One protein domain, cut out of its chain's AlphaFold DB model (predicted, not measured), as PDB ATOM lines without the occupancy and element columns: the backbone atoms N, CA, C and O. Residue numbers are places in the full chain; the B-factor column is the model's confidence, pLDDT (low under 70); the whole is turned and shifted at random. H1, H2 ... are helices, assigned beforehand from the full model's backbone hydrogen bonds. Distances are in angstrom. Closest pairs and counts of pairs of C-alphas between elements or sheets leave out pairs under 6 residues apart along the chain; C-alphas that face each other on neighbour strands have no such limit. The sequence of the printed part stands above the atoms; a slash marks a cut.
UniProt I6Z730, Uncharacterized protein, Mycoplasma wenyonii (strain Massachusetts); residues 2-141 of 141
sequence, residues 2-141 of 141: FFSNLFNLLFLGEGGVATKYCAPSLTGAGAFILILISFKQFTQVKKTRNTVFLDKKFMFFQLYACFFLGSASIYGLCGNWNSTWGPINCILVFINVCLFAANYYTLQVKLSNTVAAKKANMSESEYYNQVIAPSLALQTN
ATOM      1  N   PHE A   2     177.367 107.403  65.683       59.66
ATOM      2  CA  PHE A   2     178.002 106.136  66.101       59.66
ATOM      3  C   PHE A   2     178.152 105.968  67.628       59.66
ATOM      4  O   PHE A   2     177.762 104.943  68.179       59.66
ATOM      5  N   PHE A   3     178.610 107.008  68.334       59.06
ATOM      6  CA  PHE A   3     178.724 106.999  69.801       59.06
ATOM      7  C   PHE A   3     177.377 106.862  70.529       59.06
ATOM      8  O   PHE A   3     177.308 106.223  71.573       59.06
ATOM      9  N   SER A   4     176.299 107.418  69.970       63.41
ATOM     10  CA  SER A   4     174.956 107.323  70.559       63.41
ATOM     11  C   SER A   4     174.377 105.911  70.399       63.41
ATOM     12  O   SER A   4     173.765 105.395  71.332       63.41
ATOM     13  N   ASN A   5     174.638 105.254  69.266       63.69
ATOM     14  CA  ASN A   5     174.249 103.860  69.057       63.69
ATOM     15  C   ASN A   5     175.071 102.903  69.925       63.69
ATOM     16  O   ASN A   5     174.507 101.976  70.490       63.69
ATOM     17  N   LEU A   6     176.372 103.155  70.098       62.12
ATOM     18  CA  LEU A   6     177.240 102.340  70.953       62.12
ATOM     19  C   LEU A   6     176.873 102.470  72.440       62.12
ATOM     20  O   LEU A   6     176.829 101.469  73.151       62.12
ATOM     21  N   PHE A   7     176.549 103.682  72.898       67.25
ATOM     22  CA  PHE A   7     176.061 103.920  74.256       67.25
ATOM     23  C   PHE A   7     174.728 103.206  74.511       67.25
ATOM     24  O   PHE A   7     174.590 102.498  75.508       67.25
ATOM     25  N   ASN A   8     173.775 103.313  73.580       61.78
ATOM     26  CA  ASN A   8     172.520 102.572  73.672       61.78
ATOM     27  C   ASN A   8     172.752 101.057  73.684       61.78
ATOM     28  O   ASN A   8     172.153 100.376  74.503       61.78
ATOM     29  N   LEU A   9     173.650 100.520  72.854       62.34
ATOM     30  CA  LEU A   9     173.897  99.077  72.784       62.34
ATOM     31  C   LEU A   9     174.593  98.520  74.042       62.34
ATOM     32  O   LEU A   9     174.245  97.438  74.510       62.34
ATOM     33  N   LEU A  10     175.573  99.253  74.585       60.28
ATOM     34  CA  LEU A  10     176.395  98.813  75.719       60.28
ATOM     35  C   LEU A  10     175.737  99.053  77.080       60.28
ATOM     36  O   LEU A  10     175.939  98.267  78.007       60.28
ATOM     37  N   PHE A  11     174.970 100.135  77.220       61.62
ATOM     38  CA  PHE A  11     174.416 100.536  78.512       61.62
ATOM     39  C   PHE A  11     172.911 100.300  78.615       61.62
ATOM     40  O   PHE A  11     172.486  99.741  79.621       61.62
ATOM     41  N   LEU A  12     172.118 100.684  77.610       61.06
ATOM     42  CA  LEU A  12     170.652 100.773  77.730       61.06
ATOM     43  C   LEU A  12     169.867  99.671  77.000       61.06
ATOM     44  O   LEU A  12     168.687  99.483  77.280       61.06
ATOM     45  N   GLY A  13     170.491  98.936  76.080       59.75
ATOM     46  CA  GLY A  13     169.857  97.854  75.329       59.75
ATOM     47  C   GLY A  13     169.584  96.624  76.194       59.75
ATOM     48  O   GLY A  13     170.136  96.481  77.284       59.75
ATOM     49  N   GLU A  14     168.785  95.679  75.692       56.94
ATOM     50  CA  GLU A  14     168.440  94.418  76.386       56.94
ATOM     51  C   GLU A  14     169.667  93.573  76.799       56.94
ATOM     52  O   GLU A  14     169.580  92.705  77.668       56.94
ATOM     53  N   GLY A  15     170.835  93.846  76.208       60.88
ATOM     54  CA  GLY A  15     172.112  93.207  76.524       60.88
ATOM     55  C   GLY A  15     173.063  94.008  77.420       60.88
ATOM     56  O   GLY A  15     174.108  93.461  77.779       60.88
ATOM     57  N   GLY A  16     172.735  95.265  77.731       65.50
ATOM     58  CA  GLY A  16     173.634  96.242  78.337       65.50
ATOM     59  C   GLY A  16     173.858  96.070  79.841       65.50
ATOM     60  O   GLY A  16     173.122  95.375  80.543       65.50
ATOM     61  N   VAL A  17     174.896  96.727  80.363       69.75
ATOM     62  CA  VAL A  17     175.278  96.616  81.786       69.75
ATOM     63  C   VAL A  17     174.160  97.117  82.713       69.75
ATOM     64  O   VAL A  17     173.932  96.531  83.778       69.75
ATOM     65  N   ALA A  18     173.418  98.155  82.308       67.75
ATOM     66  CA  ALA A  18     172.364  98.722  83.144       67.75
ATOM     67  C   ALA A  18     171.171  97.768  83.305       67.75
ATOM     68  O   ALA A  18     170.644  97.635  84.406       67.75
ATOM     69  N   THR A  19     170.774  97.073  82.238       67.81
ATOM     70  CA  THR A  19     169.632  96.143  82.217       67.81
ATOM     71  C   THR A  19     169.972  94.768  82.791       67.81
ATOM     72  O   THR A  19     169.104  94.141  83.397       67.81
ATOM     73  N   LYS A  20     171.224  94.301  82.665       71.81
ATOM     74  CA  LYS A  20     171.657  92.993  83.196       71.81
ATOM     75  C   LYS A  20     172.120  93.005  84.648       71.81
ATOM     76  O   LYS A  20     171.951  91.997  85.328       71.81
ATOM     77  N   TYR A  21     172.710  94.103  85.119       73.06
ATOM     78  CA  TYR A  21     173.340  94.140  86.443       73.06
ATOM     79  C   TYR A  21     172.781  95.251  87.328       73.06
ATOM     80  O   TYR A  21     172.331  94.970  88.440       73.06
ATOM     81  N   CYS A  22     172.776  96.503  86.860       79.19
ATOM     82  CA  CYS A  22     172.419  97.634  87.722       79.19
ATOM     83  C   CYS A  22     170.939  97.625  88.123       79.19
ATOM     84  O   CYS A  22     170.637  97.680  89.312       79.19
ATOM     85  N   ALA A  23     170.020  97.525  87.160       79.50
ATOM     86  CA  ALA A  23     168.583  97.545  87.425       79.50
ATOM     87  C   ALA A  23     168.137  96.356  88.301       79.50
ATOM     88  O   ALA A  23     167.494  96.603  89.325       79.50
ATOM     89  N   PRO A  24     168.541  95.104  88.012       79.69
ATOM     90  CA  PRO A  24     168.380  93.973  88.921       79.69
ATOM     91  C   PRO A  24     168.854  94.212  90.355       79.69
ATOM     92  O   PRO A  24     168.103  93.992  91.306       79.69
ATOM     93  N   SER A  25     170.086  94.698  90.515       81.19
ATOM     94  CA  SER A  25     170.709  94.874  91.831       81.19
ATOM     95  C   SER A  25     170.017  95.969  92.641       81.19
ATOM     96  O   SER A  25     169.733  95.780  93.823       81.19
ATOM     97  N   LEU A  26     169.690  97.096  92.000       85.88
ATOM     98  CA  LEU A  26     168.951  98.192  92.627       85.88
ATOM     99  C   LEU A  26     167.526  97.775  92.994       85.88
ATOM    100  O   LEU A  26     167.048  98.123  94.072       85.88
ATOM    101  N   THR A  27     166.871  96.989  92.137       84.00
ATOM    102  CA  THR A  27     165.538  96.440  92.415       84.00
ATOM    103  C   THR A  27     165.581  95.518  93.630       84.00
ATOM    104  O   THR A  27     164.772  95.676  94.541       84.00
ATOM    105  N   GLY A  28     166.562  94.611  93.699       81.38
ATOM    106  CA  GLY A  28     166.759  93.733  94.852       81.38
ATOM    107  C   GLY A  28     167.040  94.503  96.146       81.38
ATOM    108  O   GLY A  28     166.400  94.245  97.166       81.38
ATOM    109  N   ALA A  29     167.936  95.494  96.102       85.44
ATOM    110  CA  ALA A  29     168.264  96.328  97.258       85.44
ATOM    111  C   ALA A  29     167.056  97.148  97.746       85.44
ATOM    112  O   ALA A  29     166.758  97.169  98.942       85.44
ATOM    113  N   GLY A  30     166.321  97.779  96.825       85.81
ATOM    114  CA  GLY A  30     165.103  98.520  97.148       85.81
ATOM    115  C   GLY A  30     164.026  97.620  97.755       85.81
ATOM    116  O   GLY A  30     163.442  97.957  98.784       85.81
ATOM    117  N   ALA A  31     163.815  96.437  97.175       83.62
ATOM    118  CA  ALA A  31     162.844  95.475  97.676       83.62
ATOM    119  C   ALA A  31     163.208  94.974  99.086       83.62
ATOM    120  O   ALA A  31     162.338  94.898  99.952       83.62
ATOM    121  N   PHE A  32     164.492  94.726  99.362       85.06
ATOM    122  CA  PHE A  32     164.963  94.353 100.697       85.06
ATOM    123  C   PHE A  32     164.684  95.439 101.748       85.06
ATOM    124  O   PHE A  32     164.163  95.143 102.825       85.06
ATOM    125  N   ILE A  33     164.960  96.708 101.429       88.62
ATOM    126  CA  ILE A  33     164.666  97.836 102.327       88.62
ATOM    127  C   ILE A  33     163.160  97.920 102.617       88.62
ATOM    128  O   ILE A  33     162.765  98.101 103.770       88.62
ATOM    129  N   LEU A  34     162.311  97.733 101.601       85.88
ATOM    130  CA  LEU A  34     160.854  97.734 101.771       85.88
ATOM    131  C   LEU A  34     160.374  96.611 102.698       85.88
ATOM    132  O   LEU A  34     159.529  96.864 103.562       85.88
ATOM    133  N   ILE A  35     160.940  95.402 102.585       84.81
ATOM    134  CA  ILE A  35     160.650  94.309 103.526       84.81
ATOM    135  C   ILE A  35     161.007  94.727 104.948       84.81
ATOM    136  O   ILE A  35     160.189  94.552 105.845       84.81
ATOM    137  N   LEU A  36     162.206  95.278 105.178       88.50
ATOM    138  CA  LEU A  36     162.652  95.655 106.522       88.50
ATOM    139  C   LEU A  36     161.734  96.703 107.158       88.50
ATOM    140  O   LEU A  36     161.347  96.563 108.321       88.50
ATOM    141  N   ILE A  37     161.348  97.727 106.391       88.00
ATOM    142  CA  ILE A  37     160.414  98.764 106.844       88.00
ATOM    143  C   ILE A  37     159.066  98.132 107.199       88.00
ATOM    144  O   ILE A  37     158.558  98.336 108.305       88.00
ATOM    145  N   SER A  38     158.514  97.315 106.302       85.56
ATOM    146  CA  SER A  38     157.216  96.680 106.517       85.56
ATOM    147  C   SER A  38     157.237  95.674 107.665       85.56
ATOM    148  O   SER A  38     156.266  95.582 108.413       85.56
ATOM    149  N   PHE A  39     158.330  94.935 107.845       87.81
ATOM    150  CA  PHE A  39     158.501  93.990 108.943       87.81
ATOM    151  C   PHE A  39     158.586  94.713 110.289       87.81
ATOM    152  O   PHE A  39     157.950  94.296 111.261       87.81
ATOM    153  N   LYS A  40     159.317  95.833 110.349       89.38
ATOM    154  CA  LYS A  40     159.389  96.678 111.546       89.38
ATOM    155  C   LYS A  40     158.018  97.263 111.888       89.38
ATOM    156  O   LYS A  40     157.604  97.173 113.042       89.38
ATOM    157  N   GLN A  41     157.296  97.790 110.896       88.25
ATOM    158  CA  GLN A  41     155.933  98.301 111.072       88.25
ATOM    159  C   GLN A  41     154.981  97.202 111.559       88.25
ATOM    160  O   GLN A  41     154.292  97.385 112.560       88.25
ATOM    161  N   PHE A  42     154.988  96.037 110.909       90.38
ATOM    162  CA  PHE A  42     154.180  94.886 111.308       90.38
ATOM    163  C   PHE A  42     154.473  94.456 112.746       90.38
ATOM    164  O   PHE A  42     153.551  94.272 113.537       90.38
ATOM    165  N   THR A  43     155.751  94.337 113.111       90.81
ATOM    166  CA  THR A  43     156.164  93.924 114.458       90.81
ATOM    167  C   THR A  43     155.733  94.945 115.507       90.81
ATOM    168  O   THR A  43     155.228  94.561 116.562       90.81
ATOM    169  N   GLN A  44     155.868  96.241 115.211       89.19
ATOM    170  CA  GLN A  44     155.379  97.302 116.087       89.19
ATOM    171  C   GLN A  44     153.866  97.211 116.271       89.19
ATOM    172  O   GLN A  44     153.418  97.111 117.406       89.19
ATOM    173  N   VAL A  45     153.085  97.149 115.193       91.44
ATOM    174  CA  VAL A  45     151.617  97.065 115.274       91.44
ATOM    175  C   VAL A  45     151.166  95.776 115.959       91.44
ATOM    176  O   VAL A  45     150.215  95.786 116.737       91.44
ATOM    177  N   LYS A  46     151.854  94.654 115.731       90.94
ATOM    178  CA  LYS A  46     151.556  93.387 116.403       90.94
ATOM    179  C   LYS A  46     151.786  93.478 117.912       90.94
ATOM    180  O   LYS A  46     150.953  92.977 118.661       90.94
ATOM    181  N   LYS A  47     152.881  94.113 118.346       88.94
ATOM    182  CA  LYS A  47     153.244  94.234 119.764       88.94
ATOM    183  C   LYS A  47     152.432  95.303 120.490       88.94
ATOM    184  O   LYS A  47     151.941  95.058 121.582       88.94
ATOM    185  N   THR A  48     152.323  96.492 119.909       87.69
ATOM    186  CA  THR A  48     151.732  97.651 120.587       87.69
ATOM    187  C   THR A  48     150.263  97.824 120.268       87.69
ATOM    188  O   THR A  48     149.591  98.545 120.984       87.69
ATOM    189  N   ARG A  49     149.752  97.229 119.180       88.81
ATOM    190  CA  ARG A  49     148.424  97.536 118.615       88.81
ATOM    191  C   ARG A  49     148.223  99.026 118.309       88.81
ATOM    192  O   ARG A  49     147.096  99.438 118.044       88.81
ATOM    193  N   ASN A  50     149.288  99.833 118.309       87.94
ATOM    194  CA  ASN A  50     149.210 101.263 118.056       87.94
ATOM    195  C   ASN A  50     149.082 101.523 116.560       87.94
ATOM    196  O   ASN A  50     149.977 101.196 115.780       87.94
ATOM    197  N   THR A  51     147.975 102.147 116.174       90.06
ATOM    198  CA  THR A  51     147.692 102.517 114.788       90.06
ATOM    199  C   THR A  51     147.391 104.002 114.617       90.06
ATOM    200  O   THR A  51     147.070 104.423 113.508       90.06
ATOM    201  N   VAL A  52     147.521 104.809 115.677       86.06
ATOM    202  CA  VAL A  52     147.007 106.188 115.760       86.06
ATOM    203  C   VAL A  52     147.510 107.066 114.611       86.06
ATOM    204  O   VAL A  52     146.706 107.710 113.942       86.06
ATOM    205  N   PHE A  53     148.808 107.010 114.308       86.38
ATOM    206  CA  PHE A  53     149.454 107.835 113.277       86.38
ATOM    207  C   PHE A  53     149.313 107.309 111.849       86.38
ATOM    208  O   PHE A  53     149.782 107.940 110.905       86.38
ATOM    209  N   LEU A  54     148.711 106.136 111.673       88.06
ATOM    210  CA  LEU A  54     148.646 105.512 110.367       88.06
ATOM    211  C   LEU A  54     147.355 105.910 109.646       88.06
ATOM    212  O   LEU A  54     146.254 105.664 110.144       88.06
ATOM    213  N   ASP A  55     147.483 106.499 108.458       89.38
ATOM    214  CA  ASP A  55     146.329 106.888 107.651       89.38
ATOM    215  C   ASP A  55     145.702 105.684 106.929       89.38
ATOM    216  O   ASP A  55     146.382 104.880 106.288       89.38
ATOM    217  N   LYS A  56     144.371 105.575 107.004       87.62
ATOM    218  CA  LYS A  56     143.628 104.458 106.402       87.62
ATOM    219  C   LYS A  56     143.700 104.469 104.879       87.62
ATOM    220  O   LYS A  56     143.823 103.402 104.284       87.62
ATOM    221  N   LYS A  57     143.595 105.641 104.241       89.94
ATOM    222  CA  LYS A  57     143.613 105.735 102.772       89.94
ATOM    223  C   LYS A  57     144.983 105.325 102.255       89.94
ATOM    224  O   LYS A  57     145.061 104.534 101.321       89.94
ATOM    225  N   PHE A  58     146.041 105.792 102.911       88.88
ATOM    226  CA  PHE A  58     147.408 105.410 102.593       88.88
ATOM    227  C   PHE A  58     147.611 103.889 102.661       88.88
ATOM    228  O   PHE A  58     148.080 103.306 101.689       88.88
ATOM    229  N   MET A  59     147.162 103.224 103.734       88.75
ATOM    230  CA  MET A  59     147.228 101.755 103.828       88.75
ATOM    231  C   MET A  59     146.460 101.043 102.707       88.75
ATOM    232  O   MET A  59     146.932 100.046 102.165       88.75
ATOM    233  N   PHE A  60     145.274 101.544 102.343       91.44
ATOM    234  CA  PHE A  60     144.509 100.993 101.224       91.44
ATOM    235  C   PHE A  60     145.282 101.111  99.906       91.44
ATOM    236  O   PHE A  60     145.375 100.136  99.164       91.44
ATOM    237  N   PHE A  61     145.884 102.269  99.626       91.56
ATOM    238  CA  PHE A  61     146.716 102.450  98.434       91.56
ATOM    239  C   PHE A  61     147.963 101.565  98.449       91.56
ATOM    240  O   PHE A  61     148.339 101.046  97.401       91.56
ATOM    241  N   GLN A  62     148.568 101.324  99.615       90.38
ATOM    242  CA  GLN A  62     149.674 100.375  99.742       90.38
ATOM    243  C   GLN A  62     149.254  98.950  99.365       90.38
ATOM    244  O   GLN A  62     150.009  98.263  98.678       90.38
ATOM    245  N   LEU A  63     148.048  98.509  99.742       92.75
ATOM    246  CA  LEU A  63     147.525  97.201  99.332       92.75
ATOM    247  C   LEU A  63     147.330  97.108  97.819       92.75
ATOM    248  O   LEU A  63     147.746  96.118  97.218       92.75
ATOM    249  N   TYR A  64     146.762  98.142  97.192       93.19
ATOM    250  CA  TYR A  64     146.642  98.194  95.733       93.19
ATOM    251  C   TYR A  64     148.011  98.175  95.054       93.19
ATOM    252  O   TYR A  64     148.208  97.414  94.112       93.19
ATOM    253  N   ALA A  65     148.975  98.951  95.555       91.00
ATOM    254  CA  ALA A  65     150.335  98.947  95.028       91.00
ATOM    255  C   ALA A  65     150.961  97.545  95.109       91.00
ATOM    256  O   ALA A  65     151.472  97.058  94.105       91.00
ATOM    257  N   CYS A  66     150.844  96.859  96.251       91.62
ATOM    258  CA  CYS A  66     151.334  95.484  96.404       91.62
ATOM    259  C   CYS A  66     150.638  94.518  95.435       91.62
ATOM    260  O   CYS A  66     151.286  93.655  94.848       91.62
ATOM    261  N   PHE A  67     149.324  94.667  95.237       92.06
ATOM    262  CA  PHE A  67     148.557  93.832  94.314       92.06
ATOM    263  C   PHE A  67     148.990  94.034  92.858       92.06
ATOM    264  O   PHE A  67     149.244  93.057  92.154       92.06
ATOM    265  N   PHE A  68     149.116  95.283  92.403       93.00
ATOM    266  CA  PHE A  68     149.525  95.587  91.033       93.00
ATOM    267  C   PHE A  68     150.985  95.209  90.773       93.00
ATOM    268  O   PHE A  68     151.270  94.605  89.742       93.00
ATOM    269  N   LEU A  69     151.898  95.496  91.706       90.00
ATOM    270  CA  LEU A  69     153.309  95.119  91.583       90.00
ATOM    271  C   LEU A  69     153.497  93.599  91.631       90.00
ATOM    272  O   LEU A  69     154.206  93.050  90.793       90.00
ATOM    273  N   GLY A  70     152.814  92.909  92.549       91.12
ATOM    274  CA  GLY A  70     152.822  91.448  92.613       91.12
ATOM    275  C   GLY A  70     152.272  90.821  91.329       91.12
ATOM    276  O   GLY A  70     152.896  89.924  90.766       91.12
ATOM    277  N   SER A  71     151.156  91.348  90.815       90.62
ATOM    278  CA  SER A  71     150.567  90.902  89.545       90.62
ATOM    279  C   SER A  71     151.511  91.143  88.365       90.62
ATOM    280  O   SER A  71     151.710  90.243  87.555       90.62
ATOM    281  N   ALA A  72     152.147  92.318  88.283       88.12
ATOM    282  CA  ALA A  72     153.135  92.631  87.250       88.12
ATOM    283  C   ALA A  72     154.323  91.655  87.277       88.12
ATOM    284  O   ALA A  72     154.745  91.177  86.226       88.12
ATOM    285  N   SER A  73     154.823  91.298  88.465       88.31
ATOM    286  CA  SER A  73     155.875  90.287  88.602       88.31
ATOM    287  C   SER A  73     155.408  88.893  88.166       88.31
ATOM    288  O   SER A  73     156.170  88.203  87.497       88.31
ATOM    289  N   ILE A  74     154.162  88.493  88.455       89.31
ATOM    290  CA  ILE A  74     153.580  87.228  87.957       89.31
ATOM    291  C   ILE A  74     153.505  87.228  86.426       89.31
ATOM    292  O   ILE A  74     153.960  86.277  85.796       89.31
ATOM    293  N   TYR A  75     153.006  88.303  85.810       87.19
ATOM    294  CA  TYR A  75     153.001  88.429  84.349       87.19
ATOM    295  C   TYR A  75     154.420  88.363  83.766       87.19
ATOM    296  O   TYR A  75     154.630  87.711  82.744       87.19
ATOM    297  N   GLY A  76     155.405  88.961  84.441       82.00
ATOM    298  CA  GLY A  76     156.819  88.855  84.075       82.00
ATOM    299  C   GLY A  76     157.365  87.423  84.129       82.00
ATOM    300  O   GLY A  76     158.213  87.067  83.313       82.00
ATOM    301  N   LEU A  77     156.863  86.584  85.041       85.19
ATOM    302  CA  LEU A  77     157.201  85.156  85.107       85.19
ATOM    303  C   LEU A  77     156.551  84.349  83.980       85.19
ATOM    304  O   LEU A  77     157.190  83.459  83.427       85.19
ATOM    305  N   CYS A  78     155.297  84.655  83.642       84.50
ATOM    306  CA  CYS A  78     154.547  83.935  82.612       84.50
ATOM    307  C   CYS A  78     154.952  84.319  81.180       84.50
ATOM    308  O   CYS A  78     154.805  83.504  80.277       84.50
ATOM    309  N   GLY A  79     155.418  85.553  80.959       72.56
ATOM    310  CA  GLY A  79     155.675  86.087  79.620       72.56
ATOM    311  C   GLY A  79     156.966  85.580  78.979       72.56
ATOM    312  O   GLY A  79     156.937  85.090  77.854       72.56
ATOM    313  N   ASN A  80     158.108  85.722  79.657       65.69
ATOM    314  CA  ASN A  80     159.387  85.272  79.106       65.69
ATOM    315  C   ASN A  80     160.419  85.067  80.224       65.69
ATOM    316  O   ASN A  80     161.057  86.013  80.694       65.69
ATOM    317  N   TRP A  81     160.558  83.824  80.686       74.50
ATOM    318  CA  TRP A  81     161.521  83.492  81.732       74.50
ATOM    319  C   TRP A  81     162.959  83.662  81.216       74.50
ATOM    320  O   TRP A  81     163.408  82.945  80.326       74.50
ATOM    321  N   ASN A  82     163.709  84.582  81.822       75.81
ATOM    322  CA  ASN A  82     165.148  84.770  81.612       75.81
ATOM    323  C   ASN A  82     165.883  84.487  82.933       75.81
ATOM    324  O   ASN A  82     165.430  84.936  83.984       75.81
ATOM    325  N   SER A  83     167.031  83.802  82.900       75.75
ATOM    326  CA  SER A  83     167.857  83.490  84.081       75.75
ATOM    327  C   SER A  83     168.213  84.701  84.955       75.75
ATOM    328  O   SER A  83     168.450  84.528  86.146       75.75
ATOM    329  N   THR A  84     168.230  85.922  84.408       73.31
ATOM    330  CA  THR A  84     168.453  87.149  85.195       73.31
ATOM    331  C   THR A  84     167.171  87.654  85.866       73.31
ATOM    332  O   THR A  84     167.164  87.909  87.066       73.31
ATOM    333  N   TRP A  85     166.074  87.789  85.115       77.25
ATOM    334  CA  TRP A  85     164.840  88.435  85.591       77.25
ATOM    335  C   TRP A  85     163.846  87.477  86.252       77.25
ATOM    336  O   TRP A  85     163.073  87.903  87.104       77.25
ATOM    337  N   GLY A  86     163.889  86.187  85.920       82.69
ATOM    338  CA  GLY A  86     163.046  85.146  86.514       82.69
ATOM    339  C   GLY A  86     163.203  85.069  88.035       82.69
ATOM    340  O   GLY A  86     162.219  85.275  88.747       82.69
ATOM    341  N   PRO A  87     164.427  84.884  88.569       82.62
ATOM    342  CA  PRO A  87     164.653  84.867  90.015       82.62
ATOM    343  C   PRO A  87     164.216  86.160  90.714       82.62
ATOM    344  O   PRO A  87     163.637  86.113  91.798       82.62
ATOM    345  N   ILE A  88     164.444  87.314  90.080       83.75
ATOM    346  CA  ILE A  88     164.041  88.625  90.609       83.75
ATOM    347  C   ILE A  88     162.524  88.717  90.687       83.75
ATOM    348  O   ILE A  88     161.995  89.099  91.724       83.75
ATOM    349  N   ASN A  89     161.817  88.322  89.629       85.00
ATOM    350  CA  ASN A  89     160.362  88.314  89.617       85.00
ATOM    351  C   ASN A  89     159.800  87.356  90.678       85.00
ATOM    352  O   ASN A  89     158.883  87.745  91.392       85.00
ATOM    353  N   CYS A  90     160.378  86.164  90.873       85.56
ATOM    354  CA  CYS A  90     159.984  85.259  91.963       85.56
ATOM    355  C   CYS A  90     160.141  85.916  93.342       85.56
ATOM    356  O   CYS A  90     159.228  85.861  94.169       85.56
ATOM    357  N   ILE A  91     161.284  86.566  93.580       85.31
ATOM    358  CA  ILE A  91     161.544  87.294  94.825       85.31
ATOM    359  C   ILE A  91     160.546  88.445  94.986       85.31
ATOM    360  O   ILE A  91     159.958  88.593  96.051       85.31
ATOM    361  N   LEU A  92     160.292  89.229  93.939       88.81
ATOM    362  CA  LEU A  92     159.330  90.329  93.975       88.81
ATOM    363  C   LEU A  92     157.903  89.844  94.243       88.81
ATOM    364  O   LEU A  92     157.193  90.494  95.007       88.81
ATOM    365  N   VAL A  93     157.486  88.704  93.685       90.75
ATOM    366  CA  VAL A  93     156.192  88.086  94.013       90.75
ATOM    367  C   VAL A  93     156.133  87.756  95.500       90.75
ATOM    368  O   VAL A  93     155.208  88.195  96.183       90.75
ATOM    369  N   PHE A  94     157.136  87.047  96.023       88.88
ATOM    370  CA  PHE A  94     157.193  86.692  97.440       88.88
ATOM    371  C   PHE A  94     157.140  87.933  98.344       88.88
ATOM    372  O   PHE A  94     156.344  87.997  99.280       88.88
ATOM    373  N   ILE A  95     157.927  88.960  98.017       89.25
ATOM    374  CA  ILE A  95     157.966  90.224  98.752       89.25
ATOM    375  C   ILE A  95     156.604  90.905  98.737       89.25
ATOM    376  O   ILE A  95     156.114  91.287  99.795       89.25
ATOM    377  N   ASN A  96     155.967  91.034  97.572       91.06
ATOM    378  CA  ASN A  96     154.657  91.671  97.472       91.06
ATOM    379  C   ASN A  96     153.585  90.902  98.251       91.06
ATOM    380  O   ASN A  96     152.738  91.535  98.873       91.06
ATOM    381  N   VAL A  97     153.647  89.568  98.303       90.81
ATOM    382  CA  VAL A  97     152.753  88.759  99.149       90.81
ATOM    383  C   VAL A  97     152.988  89.049 100.636       90.81
ATOM    384  O   VAL A  97     152.030  89.302 101.370       90.81
ATOM    385  N   CYS A  98     154.244  89.081 101.091       90.06
ATOM    386  CA  CYS A  98     154.576  89.426 102.477       90.06
ATOM    387  C   CYS A  98     154.140  90.853 102.842       90.06
ATOM    388  O   CYS A  98     153.543  91.065 103.900       90.06
ATOM    389  N   LEU A  99     154.404  91.826 101.966       90.62
ATOM    390  CA  LEU A  99     153.988  93.219 102.135       90.62
ATOM    391  C   LEU A  99     152.465  93.333 102.169       90.62
ATOM    392  O   LEU A  99     151.926  94.025 103.033       90.62
ATOM    393  N   PHE A 100     151.761  92.634 101.280       92.19
ATOM    394  CA  PHE A 100     150.305  92.617 101.264       92.19
ATOM    395  C   PHE A 100     149.758  92.082 102.589       92.19
ATOM    396  O   PHE A 100     148.937  92.743 103.218       92.19
ATOM    397  N   ALA A 101     150.261  90.941 103.070       91.44
ATOM    398  CA  ALA A 101     149.833  90.356 104.339       91.44
ATOM    399  C   ALA A 101     150.098  91.287 105.539       91.44
ATOM    400  O   ALA A 101     149.217  91.486 106.380       91.44
ATOM    401  N   ALA A 102     151.281  91.904 105.603       90.88
ATOM    402  CA  ALA A 102     151.653  92.836 106.669       90.88
ATOM    403  C   ALA A 102     150.782  94.105 106.677       90.88
ATOM    404  O   ALA A 102     150.292  94.526 107.735       90.88
ATOM    405  N   ASN A 103     150.553  94.701 105.504       91.56
ATOM    406  CA  ASN A 103     149.694  95.876 105.355       91.56
ATOM    407  C   ASN A 103     148.228  95.537 105.633       91.56
ATOM    408  O   ASN A 103     147.539  96.303 106.304       91.56
ATOM    409  N   TYR A 104     147.765  94.364 105.200       93.19
ATOM    410  CA  TYR A 104     146.398  93.908 105.423       93.19
ATOM    411  C   TYR A 104     146.120  93.698 106.912       93.19
ATOM    412  O   TYR A 104     145.130  94.208 107.434       93.19
ATOM    413  N   TYR A 105     147.034  93.031 107.624       92.94
ATOM    414  CA  TYR A 105     146.953  92.893 109.077       92.94
ATOM    415  C   TYR A 105     146.914  94.259 109.774       92.94
ATOM    416  O   TYR A 105     146.062  94.506 110.627       92.94
ATOM    417  N   THR A 106     147.806  95.172 109.387       92.38
ATOM    418  CA  THR A 106     147.866  96.518 109.974       92.38
ATOM    419  C   THR A 106     146.568  97.294 109.746       92.38
ATOM    420  O   THR A 106     146.054  97.923 110.673       92.38
ATOM    421  N   LEU A 107     145.995  97.193 108.544       93.25
ATOM    422  CA  LEU A 107     144.713  97.802 108.207       93.25
ATOM    423  C   LEU A 107     143.567  97.209 109.028       93.25
ATOM    424  O   LEU A 107     142.735  97.962 109.530       93.25
ATOM    425  N   GLN A 108     143.528  95.889 109.217       94.00
ATOM    426  CA  GLN A 108     142.520  95.270 110.078       94.00
ATOM    427  C   GLN A 108     142.601  95.793 111.516       94.00
ATOM    428  O   GLN A 108     141.574  96.158 112.093       94.00
ATOM    429  N   VAL A 109     143.808  95.891 112.088       93.38
ATOM    430  CA  VAL A 109     143.997  96.454 113.436       93.38
ATOM    431  C   VAL A 109     143.546  97.914 113.477       93.38
ATOM    432  O   VAL A 109     142.798  98.290 114.377       93.38
ATOM    433  N   LYS A 110     143.912  98.718 112.470       93.25
ATOM    434  CA  LYS A 110     143.488 100.121 112.359       93.25
ATOM    435  C   LYS A 110     141.967 100.249 112.324       93.25
ATOM    436  O   LYS A 110     141.404 101.052 113.060       93.25
ATOM    437  N   LEU A 111     141.292  99.455 111.494       93.19
ATOM    438  CA  LEU A 111     139.833  99.474 111.386       93.19
ATOM    439  C   LEU A 111     139.165  99.053 112.695       93.19
ATOM    440  O   LEU A 111     138.240  99.733 113.135       93.19
ATOM    441  N   SER A 112     139.660  97.993 113.340       92.19
ATOM    442  CA  SER A 112     139.155  97.543 114.640       92.19
ATOM    443  C   SER A 112     139.295  98.635 115.705       92.19
ATOM    444  O   SER A 112     138.309  99.000 116.345       92.19
ATOM    445  N   ASN A 113     140.479  99.246 115.815       91.31
ATOM    446  CA  ASN A 113     140.747 100.337 116.753       91.31
ATOM    447  C   ASN A 113     139.869 101.561 116.473       91.31
ATOM    448  O   ASN A 113     139.270 102.109 117.393       91.31
ATOM    449  N   THR A 114     139.735 101.975 115.208       91.00
ATOM    450  CA  THR A 114     138.864 103.100 114.844       91.00
ATOM    451  C   THR A 114     137.394 102.803 115.172       91.00
ATOM    452  O   THR A 114     136.683 103.693 115.635       91.00
ATOM    453  N   VAL A 115     136.902 101.585 114.922       93.19
ATOM    454  CA  VAL A 115     135.512 101.206 115.232       93.19
ATOM    455  C   VAL A 115     135.286 101.156 116.741       93.19
ATOM    456  O   VAL A 115     134.271 101.665 117.210       93.19
ATOM    457  N   ALA A 116     136.220 100.588 117.502       90.44
ATOM    458  CA  ALA A 116     136.129 100.520 118.955       90.44
ATOM    459  C   ALA A 116     136.174 101.916 119.600       90.44
ATOM    460  O   ALA A 116     135.319 102.226 120.426       90.44
ATOM    461  N   ALA A 117     137.070 102.792 119.138       90.25
ATOM    462  CA  ALA A 117     137.136 104.185 119.577       90.25
ATOM    463  C   ALA A 117     135.824 104.934 119.300       90.25
ATOM    464  O   ALA A 117     135.269 105.573 120.191       90.25
ATOM    465  N   LYS A 118     135.258 104.770 118.094       92.00
ATOM    466  CA  LYS A 118     133.949 105.342 117.748       92.00
ATOM    467  C   LYS A 118     132.823 104.821 118.641       92.00
ATOM    468  O   LYS A 118     131.984 105.608 119.056       92.00
ATOM    469  N   LYS A 119     132.798 103.519 118.950       93.06
ATOM    470  CA  LYS A 119     131.806 102.927 119.866       93.06
ATOM    471  C   LYS A 119     131.940 103.460 121.294       93.06
ATOM    472  O   LYS A 119     130.934 103.588 121.980       93.06
ATOM    473  N   ALA A 120     133.159 103.783 121.717       89.50
ATOM    474  CA  ALA A 120     133.445 104.395 123.010       89.50
ATOM    475  C   ALA A 120     133.238 105.924 123.030       89.50
ATOM    476  O   ALA A 120     133.478 106.542 124.060       89.50
ATOM    477  N   ASN A 121     132.802 106.540 121.921       93.06
ATOM    478  CA  ASN A 121     132.721 107.997 121.751       93.06
ATOM    479  C   ASN A 121     134.050 108.722 122.048       93.06
ATOM    480  O   ASN A 121     134.062 109.815 122.606       93.06
ATOM    481  N   MET A 122     135.172 108.112 121.656       91.81
ATOM    482  CA  MET A 122     136.526 108.631 121.861       91.81
ATOM    483  C   MET A 122     137.280 108.753 120.537       91.81
ATOM    484  O   MET A 122     136.979 108.066 119.553       91.81
ATOM    485  N   SER A 123     138.314 109.593 120.509       89.88
ATOM    486  CA  SER A 123     139.294 109.550 119.423       89.88
ATOM    487  C   SER A 123     140.121 108.258 119.488       89.88
ATOM    488  O   SER A 123     140.279 107.643 120.541       89.88
ATOM    489  N   GLU A 124     140.698 107.830 118.359       86.12
ATOM    490  CA  GLU A 124     141.546 106.625 118.333       86.12
ATOM    491  C   GLU A 124     142.771 106.758 119.252       86.12
ATOM    492  O   GLU A 124     143.191 105.777 119.862       86.12
ATOM    493  N   SER A 125     143.316 107.972 119.384       89.06
ATOM    494  CA  SER A 125     144.440 108.253 120.282       89.06
ATOM    495  C   SER A 125     144.051 108.109 121.752       89.06
ATOM    496  O   SER A 125     144.794 107.513 122.529       89.06
ATOM    497  N   GLU A 126     142.892 108.640 122.143       86.88
ATOM    498  CA  GLU A 126     142.383 108.502 123.512       86.88
ATOM    499  C   GLU A 126     142.066 107.043 123.829       86.88
ATOM    500  O   GLU A 126     142.508 106.534 124.857       86.88
ATOM    501  N   TYR A 127     141.395 106.346 122.908       90.19
ATOM    502  CA  TYR A 127     141.081 104.927 123.060       90.19
ATOM    503  C   TYR A 127     142.348 104.073 123.215       90.19
ATOM    504  O   TYR A 127     142.406 103.171 124.053       90.19
ATOM    505  N   TYR A 128     143.401 104.380 122.453       90.25
ATOM    506  CA  TYR A 128     144.681 103.696 122.589       90.25
ATOM    507  C   TYR A 128     145.285 103.874 123.990       90.25
ATOM    508  O   TYR A 128     145.670 102.889 124.621       90.25
ATOM    509  N   ASN A 129     145.338 105.110 124.490       89.50
ATOM    510  CA  ASN A 129     145.961 105.423 125.776       89.50
ATOM    511  C   ASN A 129     145.151 104.914 126.977       89.50
ATOM    512  O   ASN A 129     145.742 104.506 127.972       89.50
ATOM    513  N   GLN A 130     143.819 104.936 126.893       88.12
ATOM    514  CA  GLN A 130     142.944 104.596 128.019       88.12
ATOM    515  C   GLN A 130     142.550 103.117 128.069       88.12
ATOM    516  O   GLN A 130     142.261 102.607 129.146       88.12
ATOM    517  N   VAL A 131     142.541 102.416 126.928       87.75
ATOM    518  CA  VAL A 131     142.046 101.030 126.850       87.75
ATOM    519  C   VAL A 131     143.135 100.070 126.380       87.75
ATOM    520  O   VAL A 131     143.438  99.090 127.058       87.75
ATOM    521  N   ILE A 132     143.764 100.350 125.236       83.25
ATOM    522  CA  ILE A 132     144.685  99.399 124.598       83.25
ATOM    523  C   ILE A 132     146.005  99.290 125.370       83.25
ATOM    524  O   ILE A 132     146.371  98.193 125.792       83.25
ATOM    525  N   ALA A 133     146.719 100.397 125.580       84.94
ATOM    526  CA  ALA A 133     148.031 100.379 126.229       84.94
ATOM    527  C   ALA A 133     148.003  99.781 127.655       84.94
ATOM    528  O   ALA A 133     148.854  98.934 127.940       84.94
ATOM    529  N   PRO A 134     147.018 100.106 128.523       83.19
ATOM    530  CA  PRO A 134     146.895  99.472 129.836       83.19
ATOM    531  C   PRO A 134     146.619  97.965 129.749       83.19
ATOM    532  O   PRO A 134     147.228  97.185 130.478       83.19
ATOM    533  N   SER A 135     145.751  97.533 128.824       83.31
ATOM    534  CA  SER A 135     145.427  96.109 128.651       83.31
ATOM    535  C   SER A 135     146.631  95.269 128.208       83.31
ATOM    536  O   SER A 135     146.769  94.123 128.624       83.31
ATOM    537  N   LEU A 136     147.534  95.849 127.413       81.75
ATOM    538  CA  LEU A 136     148.767  95.190 126.983       81.75
ATOM    539  C   LEU A 136     149.775  95.066 128.129       81.75
ATOM    540  O   LEU A 136     150.427  94.033 128.242       81.75
ATOM    541  N   ALA A 137     149.876  96.078 128.997       78.38
ATOM    542  CA  ALA A 137     150.767  96.041 130.158       78.38
ATOM    543  C   ALA A 137     150.381  94.935 131.158       78.38
ATOM    544  O   ALA A 137     151.262  94.290 131.729       78.38
ATOM    545  N   LEU A 138     149.079  94.678 131.321       71.69
ATOM    546  CA  LEU A 138     148.544  93.603 132.164       71.69
ATOM    547  C   LEU A 138     148.791  92.193 131.603       71.69
ATOM    548  O   LEU A 138     148.735  91.239 132.362       71.69
ATOM    549  N   GLN A 139     149.059  92.047 130.300       66.12
ATOM    550  CA  GLN A 139     149.379  90.753 129.675       66.12
ATOM    551  C   GLN A 139     150.876  90.409 129.714       66.12
ATOM    552  O   GLN A 139     151.258  89.284 129.403       66.12
ATOM    553  N   THR A 140     151.726  91.386 130.033       59.09
ATOM    554  CA  THR A 140     153.187  91.225 130.140       59.09
ATOM    555  C   THR A 140     153.699  91.065 131.574       59.09
ATOM    556  O   THR A 140     154.898  90.839 131.733       59.09
ATOM    557  N   ASN A 141     152.827  91.189 132.580       48.91
ATOM    558  CA  ASN A 141     153.100  90.844 133.983       48.91
ATOM    559  C   ASN A 141     152.448  89.503 134.319       48.91
ATOM    560  O   ASN A 141     153.029  88.778 135.152       48.91
TER     561      ASN A 141
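AT A GLANCE: This is residues 2 to 141 of the 141 residues of an uncharacterized protein of Mycoplasma wenyonii (strain Massachusetts) (UniProt I6Z730). Three long helices make a rod, H2 and H3 packed along H4; H1 prolongs one end, and H5 makes a corner with H4 at the other. The printed part has 140 residues with five named helices, H1 to H5 in chain order, which hold 118 of them, and no named strand; its class is all helix. The whole is only just loose, close to extended: radius of gyration of the C-alphas 21.3 A, spans 71 by 29 by 29 A.

IN THESE COORDINATES: H1, residues 2 to 12, begins at C-alpha 2 (178.002, 106.136, 66.101). H2 is residues 17 to 48, 45.4 A; H3, 56 to 79, 34.6 A; H4, 85 to 119, 49.8 A. H5, 124 to 139, ends at C-alpha 139 (149.379, 90.753, 129.675).

HOW THE PARTS SIT: H4 touches H2, closest C-alphas Phe 42 and Ala 102, 5.7 A. H3 and H4 form a hairpin, closest C-alphas Gly 70 and Val 93, 5.0 A. H2 and H3 are apart. Every O i to N i+4 pair is within hydrogen-bond range in H1, H3 and H4; 26 of 28 in H2, 9 of 12 in H5.

THE WHOLE: The printed part has no cut; no link is long. Residues 2 to 19, 80 and 139 to 141 have pLDDT under 70.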